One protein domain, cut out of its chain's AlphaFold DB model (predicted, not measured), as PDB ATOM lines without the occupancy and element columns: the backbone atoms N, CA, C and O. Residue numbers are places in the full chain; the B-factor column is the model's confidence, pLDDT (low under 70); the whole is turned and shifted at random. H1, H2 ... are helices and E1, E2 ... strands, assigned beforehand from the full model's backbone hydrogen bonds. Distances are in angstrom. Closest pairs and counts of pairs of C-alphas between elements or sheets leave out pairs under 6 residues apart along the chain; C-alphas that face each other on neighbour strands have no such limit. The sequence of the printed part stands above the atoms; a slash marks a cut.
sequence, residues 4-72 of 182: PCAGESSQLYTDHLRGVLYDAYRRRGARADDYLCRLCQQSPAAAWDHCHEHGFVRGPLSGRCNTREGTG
ATOM      1  N   PRO A   4     -36.915  41.838   4.729       57.72
ATOM      2  CA  PRO A   4     -37.871  41.440   3.689       57.72
ATOM      3  C   PRO A   4     -37.337  40.332   2.771       57.72
ATOM      4  O   PRO A   4     -38.045  39.374   2.482       57.72
ATOM      5  N   CYS A   5     -36.059  40.403   2.388       54.97
ATOM      6  CA  CYS A   5     -35.434  39.435   1.480       54.97
ATOM      7  C   CYS A   5     -35.186  38.061   2.125       54.97
ATOM      8  O   CYS A   5     -34.965  37.087   1.419       54.97
ATOM      9  N   ALA A   6     -35.208  37.965   3.460       53.75
ATOM     10  CA  ALA A   6     -35.142  36.680   4.161       53.75
ATOM     11  C   ALA A   6     -36.497  35.940   4.150       53.75
ATOM     12  O   ALA A   6     -36.538  34.718   4.281       53.75
ATOM     13  N   GLY A   7     -37.609  36.669   3.984       53.19
ATOM     14  CA  GLY A   7     -38.949  36.090   3.869       53.19
ATOM     15  C   GLY A   7     -39.201  35.396   2.530       53.19
ATOM     16  O   GLY A   7     -39.871  34.372   2.509       53.19
ATOM     17  N   GLU A   8     -38.625  35.900   1.433       59.50
ATOM     18  CA  GLU A   8     -38.880  35.395   0.071       59.50
ATOM     19  C   GLU A   8     -38.335  33.981  -0.188       59.50
ATOM     20  O   GLU A   8     -38.836  33.283  -1.064       59.50
ATOM     21  N   SER A   9     -37.340  33.527   0.581       71.50
ATOM     22  CA  SER A   9     -36.811  32.158   0.496       71.50
ATOM     23  C   SER A   9     -37.457  31.186   1.488       71.50
ATOM     24  O   SER A   9     -37.204  29.983   1.410       71.50
ATOM     25  N   SER A  10     -38.246  31.696   2.437       82.88
ATOM     26  CA  SER A  10     -38.845  30.900   3.507       82.88
ATOM     27  C   SER A  10     -40.136  30.241   3.028       82.88
ATOM     28  O   SER A  10     -41.013  30.894   2.467       82.88
ATOM     29  N   GLN A  11     -40.283  28.945   3.275       90.19
ATOM     30  CA  GLN A  11     -41.442  28.173   2.829       90.19
ATOM     31  C   GLN A  11     -42.560  28.172   3.878       90.19
ATOM     32  O   GLN A  11     -42.333  28.382   5.071       90.19
ATOM     33  N   LEU A  12     -43.793  27.892   3.454       90.69
ATOM     34  CA  LEU A  12     -44.875  27.606   4.395       90.69
ATOM     35  C   LEU A  12     -44.619  26.266   5.095       90.69
ATOM     36  O   LEU A  12     -44.187  25.290   4.482       90.69
ATOM     37  N   TYR A  13     -44.891  26.220   6.395       90.50
ATOM     38  CA  TYR A  13     -44.747  25.003   7.182       90.50
ATOM     39  C   TYR A  13     -45.929  24.053   6.947       90.50
ATOM     40  O   TYR A  13     -47.082  24.437   7.105       90.50
ATOM     41  N   THR A  14     -45.629  22.802   6.599       89.44
ATOM     42  CA  THR A  14     -46.601  21.779   6.168       89.44
ATOM     43  C   THR A  14     -46.882  20.703   7.221       89.44
ATOM     44  O   THR A  14     -47.255  19.585   6.883       89.44
ATOM     45  N   ASP A  15     -46.659  20.993   8.503       89.56
ATOM     46  CA  ASP A  15     -46.956  20.069   9.613       89.56
ATOM     47  C   ASP A  15     -46.157  18.772   9.681       89.56
ATOM     48  O   ASP A  15     -46.472  17.890  10.477       89.56
ATOM     49  N   HIS A  16     -45.058  18.675   8.940       89.62
ATOM     50  CA  HIS A  16     -44.241  17.463   8.900       89.62
ATOM     51  C   HIS A  16     -43.584  17.083  10.249       89.62
ATOM     52  O   HIS A  16     -43.129  15.952  10.390       89.62
ATOM     53  N   LEU A  17     -43.541  17.979  11.250       90.56
ATOM     54  CA  LEU A  17     -43.075  17.678  12.619       90.56
ATOM     55  C   LEU A  17     -44.209  17.520  13.642       90.56
ATOM     56  O   LEU A  17     -43.948  17.455  14.846       90.56
ATOM     57  N   ARG A  18     -45.470  17.461  13.205       87.81
ATOM     58  CA  ARG A  18     -46.610  17.243  14.104       87.81
ATOM     59  C   ARG A  18     -46.425  15.929  14.875       87.81
ATOM     60  O   ARG A  18     -46.176  14.879  14.292       87.81
ATOM     61  N   GLY A  19     -46.526  15.992  16.204       87.62
ATOM     62  CA  GLY A  19     -46.338  14.830  17.086       87.62
ATOM     63  C   GLY A  19     -44.879  14.400  17.306       87.62
ATOM     64  O   GLY A  19     -44.639  13.411  17.998       87.62
ATOM     65  N   VAL A  20     -43.896  15.133  16.775       91.25
ATOM     66  CA  VAL A  20     -42.472  14.869  17.025       91.25
ATOM     67  C   VAL A  20     -42.050  15.485  18.360       91.25
ATOM     68  O   VAL A  20     -42.376  16.634  18.653       91.25
ATOM     69  N   LEU A  21     -41.294  14.738  19.172       91.38
ATOM     70  CA  LEU A  21     -40.679  15.269  20.394       91.38
ATOM     71  C   LEU A  21     -39.540  16.236  20.053       91.38
ATOM     72  O   LEU A  21     -38.626  15.903  19.292       91.38
ATOM     73  N   TYR A  22     -39.559  17.407  20.681       91.44
ATOM     74  CA  TYR A  22     -38.612  18.493  20.447       91.44
ATOM     75  C   TYR A  22     -37.150  18.066  20.633       91.44
ATOM     76  O   TYR A  22     -36.312  18.336  19.774       91.44
ATOM     77  N   ASP A  23     -36.844  17.318  21.693       87.12
ATOM     78  CA  ASP A  23     -35.480  16.849  21.967       87.12
ATOM     79  C   ASP A  23     -34.975  15.819  20.954       87.12
ATOM     80  O   ASP A  23     -33.769  15.710  20.710       87.12
ATOM     81  N   ALA A  24     -35.875  15.022  20.374       79.38
ATOM     82  CA  ALA A  24     -35.518  14.097  19.304       79.38
ATOM     83  C   ALA A  24     -35.216  14.867  18.012       79.38
ATOM     84  O   ALA A  24     -34.239  14.558  17.328       79.38
ATOM     85  N   TYR A  25     -36.007  15.905  17.722       79.50
ATOM     86  CA  TYR A  25     -35.800  16.782  16.576       79.50
ATOM     87  C   TYR A  25     -34.513  17.604  16.686       79.50
ATOM     88  O   TYR A  25     -33.720  17.608  15.748       79.50
ATOM     89  N   ARG A  26     -34.235  18.234  17.838       79.31
ATOM     90  CA  ARG A  26     -33.009  19.032  18.060       79.31
ATOM     91  C   ARG A  26     -31.724  18.280  17.712       79.31
ATOM     92  O   ARG A  26     -30.751  18.897  17.302       79.31
ATOM     93  N   ARG A  27     -31.715  16.954  17.868       74.75
ATOM     94  CA  ARG A  27     -30.560  16.094  17.569       74.75
ATOM     95  C   ARG A  27     -30.390  15.760  16.081       74.75
ATOM     96  O   ARG A  27     -29.366  15.190  15.722       74.75
ATOM     97  N   ARG A  28     -31.383  16.044  15.231       71.19
ATOM     98  CA  ARG A  28     -31.454  15.581  13.829       71.19
ATOM     99  C   ARG A  28     -31.907  16.658  12.823       71.19
ATOM    100  O   ARG A  28     -31.993  16.356  11.639       71.19
ATOM    101  N   GLY A  29     -32.287  17.847  13.293       70.31
ATOM    102  CA  GLY A  29     -33.262  18.707  12.615       70.31
ATOM    103  C   GLY A  29     -32.716  19.825  11.721       70.31
ATOM    104  O   GLY A  29     -31.613  20.329  11.919       70.31
ATOM    105  N   ALA A  30     -33.565  20.218  10.768       74.81
ATOM    106  CA  ALA A  30     -33.425  21.365   9.874       74.81
ATOM    107  C   ALA A  30     -33.529  22.716  10.610       74.81
ATOM    108  O   ALA A  30     -33.888  22.797  11.792       74.81
ATOM    109  N   ARG A  31     -33.211  23.807   9.908       86.31
ATOM    110  CA  ARG A  31     -33.255  25.137  10.510       86.31
ATOM    111  C   ARG A  31     -34.691  25.663  10.514       86.31
ATOM    112  O   ARG A  31     -35.456  25.443   9.584       86.31
ATOM    113  N   ALA A  32     -35.076  26.353  11.586       91.44
ATOM    114  CA  ALA A  32     -36.410  26.951  11.668       91.44
ATOM    115  C   ALA A  32     -36.590  28.084  10.644       91.44
ATOM    116  O   ALA A  32     -37.697  28.283  10.158       91.44
ATOM    117  N   ASP A  33     -35.512  28.796  10.306       91.50
ATOM    118  CA  ASP A  33     -35.526  29.943   9.392       91.50
ATOM    119  C   ASP A  33     -35.707  29.572   7.916       91.50
ATOM    120  O   ASP A  33     -35.878  30.464   7.093       91.50
ATOM    121  N   ASP A  34     -35.775  28.277   7.595       91.62
ATOM    122  CA  ASP A  34     -36.249  27.789   6.297       91.62
ATOM    123  C   ASP A  34     -37.774  27.981   6.130       91.62
ATOM    124  O   ASP A  34     -38.300  27.862   5.020       91.62
ATOM    125  N   TYR A  35     -38.498  28.280   7.217       93.75
ATOM    126  CA  TYR A  35     -39.954  28.395   7.240       93.75
ATOM    127  C   TYR A  35     -40.439  29.770   7.694       93.75
ATOM    128  O   TYR A  35     -39.844  30.426   8.551       93.75
ATOM    129  N   LEU A  36     -41.599  30.177   7.182       94.94
ATOM    130  CA  LEU A  36     -42.352  31.297   7.736       94.94
ATOM    131  C   LEU A  36     -42.955  30.926   9.096       94.94
ATOM    132  O   LEU A  36     -43.339  29.785   9.357       94.94
ATOM    133  N   CYS A  37     -43.070  31.926   9.968       95.00
ATOM    134  CA  CYS A  37     -43.762  31.813  11.245       95.00
ATOM    135  C   CYS A  37     -45.193  31.314  11.040       95.00
ATOM    136  O   CYS A  37     -45.992  31.990  10.396       95.00
ATOM    137  N   ARG A  38     -45.546  30.196  11.675       94.19
ATOM    138  CA  ARG A  38     -46.884  29.603  11.588       94.19
ATOM    139  C   ARG A  38     -47.996  30.556  12.031       94.19
ATOM    140  O   ARG A  38     -49.074  30.538  11.453       94.19
ATOM    141  N   LEU A  39     -47.732  31.381  13.048       93.44
ATOM    142  CA  LEU A  39     -48.737  32.279  13.620       93.44
ATOM    143  C   LEU A  39     -48.963  33.543  12.791       93.44
ATOM    144  O   LEU A  39     -50.101  33.892  12.521       93.44
ATOM    145  N   CYS A  40     -47.900  34.269  12.430       93.12
ATOM    146  CA  CYS A  40     -48.066  35.548  11.733       93.12
ATOM    147  C   CYS A  40     -47.912  35.453  10.217       93.12
ATOM    148  O   CYS A  40     -48.283  36.403   9.543       93.12
ATOM    149  N   GLN A  41     -47.297  34.383   9.699       91.62
ATOM    150  CA  GLN A  41     -46.993  34.146   8.277       91.62
ATOM    151  C   GLN A  41     -46.264  35.298   7.553       91.62
ATOM    152  O   GLN A  41     -46.178  35.325   6.334       91.62
ATOM    153  N   GLN A  42     -45.694  36.242   8.308       90.75
ATOM    154  CA  GLN A  42     -45.096  37.486   7.798       90.75
ATOM    155  C   GLN A  42     -43.579  37.561   7.985       90.75
ATOM    156  O   GLN A  42     -42.936  38.516   7.557       90.75
ATOM    157  N   SER A  43     -42.982  36.630   8.725       92.81
ATOM    158  CA  SER A  43     -41.554  36.677   9.043       92.81
ATOM    159  C   SER A  43     -40.980  35.272   9.101       92.81
ATOM    160  O   SER A  43     -41.689  34.377   9.575       92.81
ATOM    161  N   PRO A  44     -39.707  35.083   8.710       94.19
ATOM    162  CA  PRO A  44     -39.000  33.833   8.943       94.19
ATOM    163  C   PRO A  44     -39.062  33.439  10.416       94.19
ATOM    164  O   PRO A  44     -39.046  34.288  11.323       94.19
ATOM    165  N   ALA A  45     -39.164  32.142  10.665       95.50
ATOM    166  CA  ALA A  45     -39.114  31.626  12.011       95.50
ATOM    167  C   ALA A  45     -37.691  31.698  12.572       95.50
ATOM    168  O   ALA A  45     -36.698  31.603  11.864       95.50
ATOM    169  N   ALA A  46     -37.605  31.899  13.882       94.75
ATOM    170  CA  ALA A  46     -36.345  31.906  14.618       94.75
ATOM    171  C   ALA A  46     -36.215  30.676  15.525       94.75
ATOM    172  O   ALA A  46     -35.124  30.361  15.992       94.75
ATOM    173  N   ALA A  47     -37.330  29.997  15.809       93.44
ATOM    174  CA  ALA A  47     -37.368  28.863  16.712       93.44
ATOM    175  C   ALA A  47     -38.432  27.849  16.294       93.44
ATOM    176  O   ALA A  47     -39.501  28.205  15.798       93.44
ATOM    177  N   TRP A  48     -38.141  26.585  16.581       94.94
ATOM    178  CA  TRP A  48     -39.147  25.539  16.678       94.94
ATOM    179  C   TRP A  48     -39.805  25.635  18.046       94.94
ATOM    180  O   TRP A  48     -39.191  25.322  19.069       94.94
ATOM    181  N   ASP A  49     -41.039  26.109  18.054       95.44
ATOM    182  CA  ASP A  49     -41.842  26.173  19.255       95.44
ATOM    183  C   ASP A  49     -42.359  24.778  19.634       95.44
ATOM    184  O   ASP A  49     -42.668  23.941  18.777       95.44
ATOM    185  N   HIS A  50     -42.438  24.514  20.934       94.94
ATOM    186  CA  HIS A  50     -42.806  23.211  21.470       94.94
ATOM    187  C   HIS A  50     -43.591  23.345  22.770       94.94
ATOM    188  O   HIS A  50     -43.494  24.327  23.501       94.94
ATOM    189  N   CYS A  51     -44.380  22.325  23.079       94.25
ATOM    190  CA  CYS A  51     -45.057  22.240  24.354       94.25
ATOM    191  C   CYS A  51     -44.059  21.888  25.463       94.25
ATOM    192  O   CYS A  51     -43.418  20.846  25.401       94.25
ATOM    193  N   HIS A  52     -43.988  22.705  26.512       92.62
ATOM    194  CA  HIS A  52     -43.105  22.442  27.656       92.62
ATOM    195  C   HIS A  52     -43.631  21.354  28.611       92.62
ATOM    196  O   HIS A  52     -42.876  20.874  29.445       92.62
ATOM    197  N   GLU A  53     -44.907  20.972  28.501       93.50
ATOM    198  CA  GLU A  53     -45.508  19.913  29.325       93.50
ATOM    199  C   GLU A  53     -45.327  18.533  28.677       93.50
ATOM    200  O   GLU A  53     -44.836  17.600  29.297       93.50
ATOM    201  N   HIS A  54     -45.697  18.409  27.398       94.06
ATOM    202  CA  HIS A  54     -45.694  17.133  26.676       94.06
ATOM    203  C   HIS A  54     -44.477  16.953  25.748       94.06
ATOM    204  O   HIS A  54     -44.291  15.884  25.176       94.06
ATOM    205  N   GLY A  55     -43.672  18.000  25.536       93.19
ATOM    206  CA  GLY A  55     -42.450  17.956  24.723       93.19
ATOM    207  C   GLY A  55     -42.653  17.964  23.203       93.19
ATOM    208  O   GLY A  55     -41.667  17.938  22.469       93.19
ATOM    209  N   PHE A  56     -43.889  17.991  22.698       93.31
ATOM    210  CA  PHE A  56     -44.166  17.950  21.256       93.31
ATOM    211  C   PHE A  56     -43.918  19.292  20.556       93.31
ATOM    212  O   PHE A  56     -44.300  20.345  21.072       93.31
ATOM    213  N   VAL A  57     -43.335  19.247  19.357       93.88
ATOM    214  CA  VAL A  57     -43.204  20.401  18.455       93.88
ATOM    215  C   VAL A  57     -44.594  20.878  18.025       93.88
ATOM    216  O   VAL A  57     -45.422  20.075  17.597       93.88
ATOM    217  N   ARG A  58     -44.839  22.189  18.124       94.94
ATOM    218  CA  ARG A  58     -46.077  22.852  17.665       94.94
ATOM    219  C   ARG A  58     -45.900  23.502  16.289       94.94
ATOM    220  O   ARG A  58     -46.828  23.557  15.485       94.94
ATOM    221  N   GLY A  59     -44.683  23.949  15.986       94.81
ATOM    222  CA  GLY A  59     -44.317  24.478  14.673       94.81
ATOM    223  C   GLY A  59     -43.273  25.591  14.748       94.81
ATOM    224  O   GLY A  59     -42.785  25.914  15.832       94.81
ATOM    225  N   PRO A  60     -42.908  26.181  13.604       95.88
ATOM    226  CA  PRO A  60     -41.910  27.234  13.539       95.88
ATOM    227  C   PRO A  60     -42.541  28.591  13.874       95.88
ATOM    228  O   PRO A  60     -43.567  28.969  13.306       95.88
ATOM    229  N   LEU A  61     -41.930  29.353  14.783       96.69
ATOM    230  CA  LEU A  61     -42.361  30.704  15.152       96.69
ATOM    231  C   LEU A  61     -41.245  31.727  14.938       96.69
ATOM    232  O   LEU A  61     -40.069  31.467  15.203       96.69
ATOM    233  N   SER A  62     -41.619  32.938  14.520       96.31
ATOM    234  CA  SER A  62     -40.717  34.093  14.560       96.31
ATOM    235  C   SER A  62     -40.322  34.402  16.002       96.31
ATOM    236  O   SER A  62     -41.077  34.125  16.937       96.31
ATOM    237  N   GLY A  63     -39.166  35.042  16.199       95.31
ATOM    238  CA  GLY A  63     -38.703  35.417  17.540       95.31
ATOM    239  C   GLY A  63     -39.737  36.247  18.308       95.31
ATOM    240  O   GLY A  63     -39.961  36.023  19.493       95.31
ATOM    241  N   ARG A  64     -40.457  37.143  17.618       95.00
ATOM    242  CA  ARG A  64     -41.528  37.950  18.219       95.00
ATOM    243  C   ARG A  64     -42.699  37.093  18.699       95.00
ATOM    244  O   ARG A  64     -43.129  37.264  19.836       95.00
ATOM    245  N   CYS A  65     -43.229  36.208  17.853       96.25
ATOM    246  CA  CYS A  65     -44.355  35.344  18.221       96.25
ATOM    247  C   CYS A  65     -43.963  34.362  19.329       96.25
ATOM    248  O   CYS A  65     -44.717  34.209  20.286       96.25
ATOM    249  N   ASN A  66     -42.763  33.783  19.244       95.19
ATOM    250  CA  ASN A  66     -42.237  32.853  20.237       95.19
ATOM    251  C   ASN A  66     -42.069  33.513  21.615       95.19
ATOM    252  O   ASN A  66     -42.532  32.984  22.618       95.19
ATOM    253  N   THR A  67     -41.488  34.716  21.679       94.88
ATOM    254  CA  THR A  67     -41.375  35.470  22.939       94.88
ATOM    255  C   THR A  67     -42.745  35.853  23.498       94.88
ATOM    256  O   THR A  67     -42.968  35.797  24.705       94.88
ATOM    257  N   ARG A  68     -43.699  36.226  22.637       94.25
ATOM    258  CA  ARG A  68     -45.056  36.592  23.069       94.25
ATOM    259  C   ARG A  68     -45.817  35.399  23.647       94.25
ATOM    260  O   ARG A  68     -46.582  35.592  24.585       94.25
ATOM    261  N   GLU A  69     -45.583  34.202  23.112       94.19
ATOM    262  CA  GLU A  69     -46.062  32.940  23.679       94.19
ATOM    263  C   GLU A  69     -45.381  32.678  25.030       94.19
ATOM    264  O   GLU A  69     -46.068  32.585  26.048       94.19
ATOM    265  N   GLY A  70     -44.046  32.630  25.061       91.62
ATOM    266  CA  GLY A  70     -43.290  32.132  26.212       91.62
ATOM    267  C   GLY A  70     -43.261  33.066  27.422       91.62
ATOM    268  O   GLY A  70     -43.363  32.604  28.556       91.62
ATOM    269  N   THR A  71     -43.139  34.378  27.202       91.06
ATOM    270  CA  THR A  71     -42.966  35.376  28.277       91.06
ATOM    271  C   THR A  71     -43.965  36.530  28.212       91.06
ATOM    272  O   THR A  71     -43.963  37.395  29.087       91.06
ATOM    273  N   GLY A  72     -44.796  36.598  27.169       91.69
ATOM    274  CA  GLY A  72     -45.845  37.606  27.062       91.69
ATOM    275  C   GLY A  72     -46.993  37.362  28.042       91.69
ATOM    276  O   GLY A  72     -47.155  36.277  28.597       91.69
TER     277      GLY A  72
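AT A GLANCE: This is residues 4 to 72 of the 182 residues of an uncharacterized protein of Streptomyces sp. SID9913 (UniProt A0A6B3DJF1). This domain has little regular structure: a small hairpin of E1 and E2 lies in the middle, with short helix H3 on one side and long loops, with H2, on the other. H1 lies farthest out. The 69 printed residues hold, in order, H1, H2, E1, E2 and H3, mixed helices and strands with under half in named elements. The whole is compact, radius of gyration of the C-alphas 11.5 A, spanning 34 by 28 by 17 A.

IN THESE COORDINATES: E1, residues 47 to 50, measures 9.2 A; E2, 57 to 61, 10.9 A; H3, 63 to 70, 10.3 A, ending at C-alpha 70 (-43.290, 32.132, 26.212). H2 is residues 22 to 26, 6.1 A; H1, 4 to 7, 5.5 A, begins at C-alpha 4 (-37.871, 41.440, 3.689).

HOW THE PARTS SIT: Hairpin E1 and E2 is antiparallel at 148 degrees, with N 49 and O 59 within hydrogen-bond range at 2.8 A. The closest C-alphas of E1 and H3, Ala 47 and Gly 63, are 6.7 A apart; of H2 and E2, Tyr 22 and Val 57, 5.4 A. H1 and H3 are apart. In H2 and H3 every O i to N i+4 pair is within hydrogen-bond range; H1 is too short for one.

THE WHOLE: C-alphas 5 and 53, the farthest pair, are 35.5 A apart. The printed part has no cut. Links H1 to H2 and H2 to E1 are long. Residues 4 to 8 have pLDDT under 70.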